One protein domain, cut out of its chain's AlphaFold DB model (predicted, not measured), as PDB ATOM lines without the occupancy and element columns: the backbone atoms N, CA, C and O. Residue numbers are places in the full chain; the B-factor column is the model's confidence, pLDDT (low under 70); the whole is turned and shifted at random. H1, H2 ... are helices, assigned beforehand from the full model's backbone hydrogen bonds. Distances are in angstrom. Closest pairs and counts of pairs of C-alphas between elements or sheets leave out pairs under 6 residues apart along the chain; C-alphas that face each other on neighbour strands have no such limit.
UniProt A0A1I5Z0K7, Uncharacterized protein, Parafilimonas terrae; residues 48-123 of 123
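This is residues 48 to 123 of the 123 residues of an uncharacterized protein of Parafilimonas terrae (UniProt A0A1I5Z0K7). Two long helices, H2 and H1, run side by side in opposite directions as a slender helical hairpin, and a short helix, H3, turns off steeply from the end of H2. Beyond H3 a tail sticks out, residues 117 to 123. The printed part has 76 residues, with three named helices in the order H1, H2, H3 and no named strand; its class is all helix. The whole is extended, with a radius of gyration of the C-alphas of 17.8 A, and a rod in outline, spanning 60 by 27 by 9 A.

H2, residues 78 to 104, touches H1, residues 50 to 73, and their closest C-alphas, those of Ile 85 and Val 68, are 6.1 A apart. They form a helical hairpin, running opposite ways at a shallow tilt of 9 degrees, with their centres 10.3 A apart. H3, residues 106 to 115, is close to H2 but not clearly touching it; the closest C-alphas, those of Arg 102 and Asn 108, are 7.7 A apart. H2 and H3 run the same way at a steep tilt of 69 degrees, only just short of about perpendicular. H1 and H3 are only just apart, with their closest C-alphas at 8.3 A. In H1 and H2 every O i to N i+4 pair is within hydrogen-bond range; in H3 3 of 6 are.

H2 is 38.7 A long from first to last C-alpha, from Ala 78 at (57.570, 17.329, -39.180) to Leu 104 at (38.044, 22.026, -6.115). H1 measures 34.8 A and begins at C-alpha 50, (30.961, 15.798, -11.334). H3 measures 14.7 A and ends at C-alpha 115, (23.734, 18.611, -4.590).

The two C-alphas farthest apart, those of Ala 77 and Lys 123, are 61.8 A apart. The printed part has no cut, and both links are tight. Residues 74 to 79 also stand free. Mean pLDDT of the printed part is 70.4; residues 48 to 52 and 102 to 123 are under 70.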
ATOM      1  N   LEU A  48      29.389  23.274 -10.180       54.91
ATOM      2  CA  LEU A  48      29.905  22.301 -11.151       54.91
ATOM      3  C   LEU A  48      29.699  20.907 -10.563       54.91
ATOM      4  O   LEU A  48      30.434  20.515  -9.657       54.91
ATOM      5  N   THR A  49      28.711  20.169 -11.062       66.19
ATOM      6  CA  THR A  49      28.563  18.746 -10.718       66.19
ATOM      7  C   THR A  49      29.731  17.940 -11.296       66.19
ATOM      8  O   THR A  49      30.417  18.379 -12.227       66.19
ATOM      9  N   THR A  50      29.975  16.740 -10.765       66.94
ATOM     10  CA  THR A  50      30.961  15.798 -11.334       66.94
ATOM     11  C   THR A  50      30.707  15.552 -12.825       66.94
ATOM     12  O   THR A  50      31.640  15.602 -13.626       66.94
ATOM     13  N   VAL A  51      29.434  15.414 -13.206       69.38
ATOM     14  CA  VAL A  51      28.976  15.239 -14.592       69.38
ATOM     15  C   VAL A  51      29.339  16.435 -15.476       69.38
ATOM     16  O   VAL A  51      29.826  16.261 -16.594       69.38
ATOM     17  N   GLU A  52      29.138  17.663 -15.000       69.31
ATOM     18  CA  GLU A  52      29.473  18.869 -15.765       69.31
ATOM     19  C   GLU A  52      30.977  19.062 -15.923       69.31
ATOM     20  O   GLU A  52      31.435  19.408 -17.017       69.31
ATOM     21  N   ARG A  53      31.755  18.796 -14.866       75.44
ATOM     22  CA  ARG A  53      33.222  18.776 -14.929       75.44
ATOM     23  C   ARG A  53      33.692  17.789 -15.995       75.44
ATOM     24  O   ARG A  53      34.482  18.156 -16.866       75.44
ATOM     25  N   ASP A  54      33.184  16.563 -15.960       75.06
ATOM     26  CA  ASP A  54      33.602  15.505 -16.882       75.06
ATOM     27  C   ASP A  54      33.198  15.830 -18.322       75.06
ATOM     28  O   ASP A  54      34.000  15.666 -19.244       75.06
ATOM     29  N   ARG A  55      32.007  16.408 -18.524       80.56
ATOM     30  CA  ARG A  55      31.576  16.923 -19.829       80.56
ATOM     31  C   ARG A  55      32.495  18.037 -20.339       80.56
ATOM     32  O   ARG A  55      32.827  18.059 -21.524       80.56
ATOM     33  N   GLN A  56      32.925  18.956 -19.475       78.19
ATOM     34  CA  GLN A  56      33.860  20.021 -19.854       78.19
ATOM     35  C   GLN A  56      35.234  19.465 -20.233       78.19
ATOM     36  O   GLN A  56      35.777  19.850 -21.270       78.19
ATOM     37  N   ILE A  57      35.767  18.519 -19.457       83.44
ATOM     38  CA  ILE A  57      37.030  17.839 -19.772       83.44
ATOM     39  C   ILE A  57      36.913  17.072 -21.098       83.44
ATOM     40  O   ILE A  57      37.807  17.163 -21.942       83.44
ATOM     41  N   ALA A  58      35.800  16.371 -21.332       83.31
ATOM     42  CA  ALA A  58      35.545  15.664 -22.585       83.31
ATOM     43  C   ALA A  58      35.524  16.619 -23.792       83.31
ATOM     44  O   ALA A  58      36.162  16.337 -24.806       83.31
ATOM     45  N   ASN A  59      34.877  17.782 -23.664       80.69
ATOM     46  CA  ASN A  59      34.871  18.813 -24.705       80.69
ATOM     47  C   ASN A  59      36.276  19.377 -24.977       80.69
ATOM     48  O   ASN A  59      36.650  19.554 -26.136       80.69
ATOM     49  N   ILE A  60      37.074  19.621 -23.928       81.25
ATOM     50  CA  ILE A  60      38.474  20.062 -24.062       81.25
ATOM     51  C   ILE A  60      39.293  19.017 -24.831       81.25
ATOM     52  O   ILE A  60      40.031  19.365 -25.752       81.25
ATOM     53  N   ASN A  61      39.133  17.734 -24.498       89.31
ATOM     54  CA  ASN A  61      39.826  16.641 -25.178       89.31
ATOM     55  C   ASN A  61      39.382  16.484 -26.640       89.31
ATOM     56  O   ASN A  61      40.221  16.260 -27.513       89.31
ATOM     57  N   ALA A  62      38.086  16.630 -26.927       88.31
ATOM     58  CA  ALA A  62      37.562  16.583 -28.289       88.31
ATOM     59  C   ALA A  62      38.142  17.712 -29.157       88.31
ATOM     60  O   ALA A  62      38.634  17.449 -30.256       88.31
ATOM     61  N   ALA A  63      38.167  18.943 -28.634       81.75
ATOM     62  CA  ALA A  63      38.763  20.092 -29.312       81.75
ATOM     63  C   ALA A  63      40.271  19.906 -29.546       81.75
ATOM     64  O   ALA A  63      40.752  20.126 -30.655       81.75
ATOM     65  N   TYR A  64      41.006  19.425 -28.538       90.19
ATOM     66  CA  TYR A  64      42.426  19.088 -28.671       90.19
ATOM     67  C   TYR A  64      42.663  18.065 -29.794       90.19
ATOM     68  O   TYR A  64      43.503  18.281 -30.665       90.19
ATOM     69  N   ASN A  65      41.891  16.975 -29.827       90.75
ATOM     70  CA  ASN A  65      42.027  15.943 -30.858       90.75
ATOM     71  C   ASN A  65      41.759  16.489 -32.265       90.75
ATOM     72  O   ASN A  65      42.450  16.111 -33.214       90.75
ATOM     73  N   GLN A  66      40.779  17.383 -32.411       90.00
ATOM     74  CA  GLN A  66      40.520  18.064 -33.675       90.00
ATOM     75  C   GLN A  66      41.717  18.933 -34.091       90.00
ATOM     76  O   GLN A  66      42.213  18.788 -35.207       90.00
ATOM     77  N   GLN A  67      42.237  19.761 -33.184       80.44
ATOM     78  CA  GLN A  67      43.380  20.638 -33.452       80.44
ATOM     79  C   GLN A  67      44.656  19.856 -33.790       80.44
ATOM     80  O   GLN A  67      45.420  20.268 -34.658       80.44
ATOM     81  N   VAL A  68      44.877  18.692 -33.171       85.38
ATOM     82  CA  VAL A  68      45.994  17.801 -33.525       85.38
ATOM     83  C   VAL A  68      45.832  17.247 -34.942       85.38
ATOM     84  O   VAL A  68      46.802  17.209 -35.696       85.38
ATOM     85  N   ARG A  69      44.621  16.847 -35.350       85.56
ATOM     86  CA  ARG A  69      44.370  16.409 -36.736       85.56
ATOM     87  C   ARG A  69      44.629  17.536 -37.733       85.56
ATOM     88  O   ARG A  69      45.294  17.308 -38.742       85.56
ATOM     89  N   GLU A  70      44.171  18.746 -37.425       80.50
ATOM     90  CA  GLU A  70      44.427  19.944 -38.232       80.50
ATOM     91  C   GLU A  70      45.937  20.218 -38.335       80.50
ATOM     92  O   GLU A  70      46.464  20.323 -39.443       80.50
ATOM     93  N   ALA A  71      46.658  20.202 -37.213       75.69
ATOM     94  CA  ALA A  71      48.111  20.353 -37.149       75.69
ATOM     95  C   ALA A  71      48.866  19.322 -37.999       75.69
ATOM     96  O   ALA A  71      49.801  19.660 -38.730       75.69
ATOM     97  N   MET A  72      48.448  18.055 -37.935       76.44
ATOM     98  CA  MET A  72      49.038  16.985 -38.737       76.44
ATOM     99  C   MET A  72      48.782  17.176 -40.235       76.44
ATOM    100  O   MET A  72      49.644  16.822 -41.040       76.44
ATOM    101  N   SER A  73      47.643  17.762 -40.609       81.06
ATOM    102  CA  SER A  73      47.255  17.998 -42.005       81.06
ATOM    103  C   SER A  73      48.017  19.152 -42.673       81.06
ATOM    104  O   SER A  73      48.105  19.213 -43.902       81.06
ATOM    105  N   LEU A  74      48.627  20.044 -41.884       76.88
ATOM    106  CA  LEU A  74      49.411  21.168 -42.397       76.88
ATOM    107  C   LEU A  74      50.595  20.684 -43.247       76.88
ATOM    108  O   LEU A  74      51.315  19.749 -42.889       76.88
ATOM    109  N   ARG A  75      50.866  21.367 -44.363       82.19
ATOM    110  CA  ARG A  75      52.039  21.108 -45.219       82.19
ATOM    111  C   ARG A  75      53.289  21.814 -44.682       82.19
ATOM    112  O   ARG A  75      53.885  22.645 -45.356       82.19
ATOM    113  N   ILE A  76      53.658  21.501 -43.443       80.81
ATOM    114  CA  ILE A  76      54.855  22.018 -42.764       80.81
ATOM    115  C   ILE A  76      55.811  20.876 -42.401       80.81
ATOM    116  O   ILE A  76      55.420  19.706 -42.391       80.81
ATOM    117  N   ALA A  77      57.059  21.221 -42.074       78.31
ATOM    118  CA  ALA A  77      58.063  20.265 -41.613       78.31
ATOM    119  C   ALA A  77      57.592  19.488 -40.369       78.31
ATOM    120  O   ALA A  77      56.923  20.044 -39.496       78.31
ATOM    121  N   ALA A  78      57.983  18.215 -40.270       75.38
ATOM    122  CA  ALA A  78      57.570  17.329 -39.180       75.38
ATOM    123  C   ALA A  78      57.967  17.857 -37.789       75.38
ATOM    124  O   ALA A  78      57.158  17.786 -36.869       75.38
ATOM    125  N   SER A  79      59.150  18.465 -37.651       72.94
ATOM    126  CA  SER A  79      59.597  19.094 -36.398       72.94
ATOM    127  C   SER A  79      58.623  20.169 -35.912       72.94
ATOM    128  O   SER A  79      58.183  20.137 -34.770       72.94
ATOM    129  N   ARG A  80      58.170  21.046 -36.814       71.19
ATOM    130  CA  ARG A  80      57.194  22.097 -36.489       71.19
ATOM    131  C   ARG A  80      55.829  21.537 -36.094       71.19
ATOM    132  O   ARG A  80      55.145  22.136 -35.272       71.19
ATOM    133  N   LYS A  81      55.422  20.395 -36.662       74.31
ATOM    134  CA  LYS A  81      54.189  19.707 -36.240       74.31
ATOM    135  C   LYS A  81      54.314  19.193 -34.813       74.31
ATOM    136  O   LYS A  81      53.378  19.353 -34.040       74.31
ATOM    137  N   ILE A  82      55.458  18.601 -34.474       78.12
ATOM    138  CA  ILE A  82      55.733  18.098 -33.126       78.12
ATOM    139  C   ILE A  82      55.694  19.253 -32.123       78.12
ATOM    140  O   ILE A  82      54.973  19.152 -31.131       78.12
ATOM    141  N   ASP A  83      56.374  20.364 -32.410       79.50
ATOM    142  CA  ASP A  83      56.368  21.547 -31.540       79.50
ATOM    143  C   ASP A  83      54.945  22.083 -31.326       79.50
ATOM    144  O   ASP A  83      54.546  22.385 -30.200       79.50
ATOM    145  N   LEU A  84      54.143  22.144 -32.394       78.75
ATOM    146  CA  LEU A  84      52.763  22.616 -32.324       78.75
ATOM    147  C   LEU A  84      51.868  21.663 -31.517       78.75
ATOM    148  O   LEU A  84      51.092  22.113 -30.678       78.75
ATOM    149  N   ILE A  85      52.012  20.349 -31.695       79.69
ATOM    150  CA  ILE A  85      51.292  19.347 -30.894       79.69
ATOM    151  C   ILE A  85      51.686  19.450 -29.413       79.69
ATOM    152  O   ILE A  85      50.817  19.383 -28.544       79.69
ATOM    153  N   GLN A  86      52.966  19.678 -29.102       81.50
ATOM    154  CA  GLN A  86      53.415  19.887 -27.724       81.50
ATOM    155  C   GLN A  86      52.821  21.159 -27.108       81.50
ATOM    156  O   GLN A  86      52.429  21.145 -25.940       81.50
ATOM    157  N   GLN A  87      52.719  22.252 -27.870       77.75
ATOM    158  CA  GLN A  87      52.046  23.473 -27.416       77.75
ATOM    159  C   GLN A  87      50.558  23.219 -27.137       77.75
ATOM    160  O   GLN A  87      50.082  23.558 -26.052       77.75
ATOM    161  N   LEU A  88      49.855  22.535 -28.047       81.19
ATOM    162  CA  LEU A  88      48.454  22.133 -27.864       81.19
ATOM    163  C   LEU A  88      48.268  21.256 -26.616       81.19
ATOM    164  O   LEU A  88      47.296  21.414 -25.878       81.19
ATOM    165  N   GLN A  89      49.212  20.353 -26.340       87.62
ATOM    166  CA  GLN A  89      49.179  19.506 -25.149       87.62
ATOM    167  C   GLN A  89      49.348  20.316 -23.855       87.62
ATOM    168  O   GLN A  89      48.628  20.064 -22.886       87.62
ATOM    169  N   ARG A  90      50.257  21.304 -23.828       88.19
ATOM    170  CA  ARG A  90      50.415  22.214 -22.678       88.19
ATOM    171  C   ARG A  90      49.143  23.026 -22.445       88.19
ATOM    172  O   ARG A  90      48.669  23.106 -21.317       88.19
ATOM    173  N   GLU A  91      48.547  23.564 -23.505       82.75
ATOM    174  CA  GLU A  91      47.305  24.333 -23.410       82.75
ATOM    175  C   GLU A  91      46.133  23.479 -22.900       82.75
ATOM    176  O   GLU A  91      45.391  23.906 -22.012       82.75
ATOM    177  N   ARG A  92      45.992  22.246 -23.407       88.25
ATOM    178  CA  ARG A  92      45.002  21.274 -22.920       88.25
ATOM    179  C   ARG A  92      45.160  21.029 -21.420       88.25
ATOM    180  O   ARG A  92      44.169  21.058 -20.697       88.25
ATOM    181  N   ASN A  93      46.389  20.797 -20.957       83.56
ATOM    182  CA  ASN A  93      46.667  20.566 -19.539       83.56
ATOM    183  C   ASN A  93      46.266  21.771 -18.686       83.56
ATOM    184  O   ASN A  93      45.524  21.592 -17.728       83.56
ATOM    185  N   ASN A  94      46.649  22.984 -19.090       82.12
ATOM    186  CA  ASN A  94      46.289  24.211 -18.375       82.12
ATOM    187  C   ASN A  94      44.764  24.399 -18.288       82.12
ATOM    188  O   ASN A  94      44.237  24.809 -17.257       82.12
ATOM    189  N   LYS A  95      44.030  24.075 -19.362       76.88
ATOM    190  CA  LYS A  95      42.560  24.149 -19.386       76.88
ATOM    191  C   LYS A  95      41.911  23.118 -18.462       76.88
ATOM    192  O   LYS A  95      40.982  23.465 -17.737       76.88
ATOM    193  N   ILE A  96      42.395  21.876 -18.465       80.00
ATOM    194  CA  ILE A  96      41.914  20.828 -17.551       80.00
ATOM    195  C   ILE A  96      42.214  21.213 -16.099       80.00
ATOM    196  O   ILE A  96      41.347  21.085 -15.239       80.00
ATOM    197  N   GLU A  97      43.411  21.729 -15.829       81.69
ATOM    198  CA  GLU A  97      43.801  22.195 -14.502       81.69
ATOM    199  C   GLU A  97      42.910  23.348 -14.028       81.69
ATOM    200  O   GLU A  97      42.426  23.316 -12.902       81.69
ATOM    201  N   ALA A  98      42.587  24.314 -14.891       76.75
ATOM    202  CA  ALA A  98      41.655  25.390 -14.558       76.75
ATOM    203  C   ALA A  98      40.242  24.873 -14.219       76.75
ATOM    204  O   ALA A  98      39.628  25.349 -13.261       76.75
ATOM    205  N   VAL A  99      39.734  23.883 -14.965       76.50
ATOM    206  CA  VAL A  99      38.447  23.223 -14.665       76.50
ATOM    207  C   VAL A  99      38.512  22.510 -13.314       76.50
ATOM    208  O   VAL A  99      37.621  22.693 -12.484       76.50
ATOM    209  N   ASN A 100      39.582  21.758 -13.054       77.75
ATOM    210  CA  ASN A 100      39.777  21.051 -11.790       77.75
ATOM    211  C   ASN A 100      39.928  22.012 -10.606       77.75
ATOM    212  O   ASN A 100      39.289  21.810  -9.581       77.75
ATOM    213  N   ASN A 101      40.696  23.091 -10.748       76.06
ATOM    214  CA  ASN A 101      40.875  24.106  -9.710       76.06
ATOM    215  C   ASN A 101      39.552  24.805  -9.383       76.06
ATOM    216  O   ASN A 101      39.255  25.051  -8.219       76.06
ATOM    217  N   ARG A 102      38.715  25.066 -10.393       69.06
ATOM    218  CA  ARG A 102      37.370  25.621 -10.191       69.06
ATOM    219  C   ARG A 102      36.405  24.617  -9.551       69.06
ATOM    220  O   ARG A 102      35.540  25.009  -8.769       69.06
ATOM    221  N   PHE A 103      36.537  23.333  -9.872       68.25
ATOM    222  CA  PHE A 103      35.776  22.260  -9.231       68.25
ATOM    223  C   PHE A 103      36.176  22.081  -7.755       68.25
ATOM    224  O   PHE A 103      35.318  21.889  -6.902       68.25
ATOM    225  N   LEU A 104      37.471  22.194  -7.453       64.56
ATOM    226  CA  LEU A 104      38.044  22.026  -6.115       64.56
ATOM    227  C   LEU A 104      38.003  23.295  -5.247       64.56
ATOM    228  O   LEU A 104      38.314  23.213  -4.057       64.56
ATOM    229  N   ASP A 105      37.625  24.448  -5.810       65.56
ATOM    230  CA  ASP A 105      37.436  25.692  -5.061       65.56
ATOM    231  C   ASP A 105      36.499  25.434  -3.868       65.56
ATOM    232  O   ASP A 105      35.410  24.872  -4.007       65.56
ATOM    233  N   TYR A 106      36.933  25.845  -2.673       50.25
ATOM    234  CA  TYR A 106      36.233  25.635  -1.405       50.25
ATOM    235  C   TYR A 106      34.776  26.135  -1.436       50.25
ATOM    236  O   TYR A 106      33.910  25.568  -0.772       50.25
ATOM    237  N   ARG A 107      34.471  27.132  -2.278       53.94
ATOM    238  CA  ARG A 107      33.105  27.636  -2.516       53.94
ATOM    239  C   ARG A 107      32.188  26.622  -3.212       53.94
ATOM    240  O   ARG A 107      30.986  26.629  -2.985       53.94
ATOM    241  N   ASN A 108      32.755  25.728  -4.017       51.34
ATOM    242  CA  ASN A 108      32.070  24.630  -4.704       51.34
ATOM    243  C   ASN A 108      32.021  23.353  -3.831       51.34
ATOM    244  O   ASN A 108      31.158  22.492  -3.986       51.34
ATOM    245  N   LYS A 109      32.898  23.257  -2.822       47.34
ATOM    246  CA  LYS A 109      32.953  22.157  -1.839       47.34
ATOM    247  C   LYS A 109      31.669  22.027  -1.008       47.34
ATOM    248  O   LYS A 109      31.295  20.920  -0.622       47.34
ATOM    249  N   HIS A 110      30.963  23.137  -0.779       47.44
ATOM    250  CA  HIS A 110      29.625  23.117  -0.182       47.44
ATOM    251  C   HIS A 110      28.555  22.590  -1.149       47.44
ATOM    252  O   HIS A 110      27.613  21.958  -0.687       47.44
ATOM    253  N   ASN A 111      28.733  22.730  -2.467       47.91
ATOM    254  CA  ASN A 111      27.819  22.161  -3.461       47.91
ATOM    255  C   ASN A 111      28.016  20.661  -3.674       47.91
ATOM    256  O   ASN A 111      27.029  19.949  -3.837       47.91
ATOM    257  N   TYR A 112      29.249  20.159  -3.580       42.53
ATOM    258  CA  TYR A 112      29.524  18.720  -3.665       42.53
ATOM    259  C   TYR A 112      28.777  17.917  -2.583       42.53
ATOM    260  O   TYR A 112      28.214  16.866  -2.856       42.53
ATOM    261  N   ASN A 113      28.689  18.435  -1.353       45.06
ATOM    262  CA  ASN A 113      27.934  17.765  -0.289       45.06
ATOM    263  C   ASN A 113      26.420  18.026  -0.332       45.06
ATOM    264  O   ASN A 113      25.673  17.228   0.235       45.06
ATOM    265  N   HIS A 114      25.962  19.117  -0.956       44.41
ATOM    266  CA  HIS A 114      24.547  19.501  -0.930       44.41
ATOM    267  C   HIS A 114      23.761  19.037  -2.160       44.41
ATOM    268  O   HIS A 114      22.595  18.677  -2.017       44.41
ATOM    269  N   TYR A 115      24.392  18.986  -3.337       44.50
ATOM    270  CA  TYR A 115      23.734  18.611  -4.590       44.50
ATOM    271  C   TYR A 115      23.921  17.125  -4.934       44.50
ATOM    272  O   TYR A 115      22.937  16.494  -5.306       44.50
ATOM    273  N   ASP A 116      25.086  16.500  -4.698       44.75
ATOM    274  CA  ASP A 116      25.259  15.052  -4.974       44.75
ATOM    275  C   ASP A 116      24.553  14.146  -3.946       44.75
ATOM    276  O   ASP A 116      24.180  13.019  -4.265       44.75
ATOM    277  N   ARG A 117      24.287  14.623  -2.718       46.03
ATOM    278  CA  ARG A 117      23.487  13.860  -1.734       46.03
ATOM    279  C   ARG A 117      21.975  13.913  -1.984       46.03
ATOM    280  O   ARG A 117      21.268  13.052  -1.470       46.03
ATOM    281  N   ASN A 118      21.483  14.876  -2.768       42.66
ATOM    282  CA  ASN A 118      20.047  15.120  -2.951       42.66
ATOM    283  C   ASN A 118      19.502  14.761  -4.345       42.66
ATOM    284  O   ASN A 118      18.307  14.924  -4.573       42.66
ATOM    285  N   PHE A 119      20.296  14.173  -5.246       42.19
ATOM    286  CA  PHE A 119      19.763  13.584  -6.488       42.19
ATOM    287  C   PHE A 119      19.048  12.224  -6.292       42.19
ATOM    288  O   PHE A 119      18.669  11.586  -7.266       42.19
ATOM    289  N   ASN A 120      18.770  11.832  -5.039       37.69
ATOM    290  CA  ASN A 120      17.756  10.834  -4.658       37.69
ATOM    291  C   ASN A 120      16.455  11.496  -4.147       37.69
ATOM    292  O   ASN A 120      15.847  11.033  -3.184       37.69
ATOM    293  N   TRP A 121      16.018  12.606  -4.746       39.03
ATOM    294  CA  TRP A 121      14.694  13.189  -4.483       39.03
ATOM    295  C   TRP A 121      13.771  13.047  -5.695       39.03
ATOM    296  O   TRP A 121      13.334  14.026  -6.288       39.03
ATOM    297  N   ILE A 122      13.443  11.800  -6.031       31.69
ATOM    298  CA  ILE A 122      12.147  11.423  -6.604       31.69
ATOM    299  C   ILE A 122      11.732  10.152  -5.850       31.69
ATOM    300  O   ILE A 122      12.520   9.211  -5.775       31.69
ATOM    301  N   LYS A 123      10.559  10.196  -5.205       38.44
ATOM    302  CA  LYS A 123       9.952   9.067  -4.481       38.44
ATOM    303  C   LYS A 123       9.684   7.883  -5.401       38.44
ATOM    304  O   LYS A 123       9.229   8.142  -6.537       38.44
TER     305      LYS A 123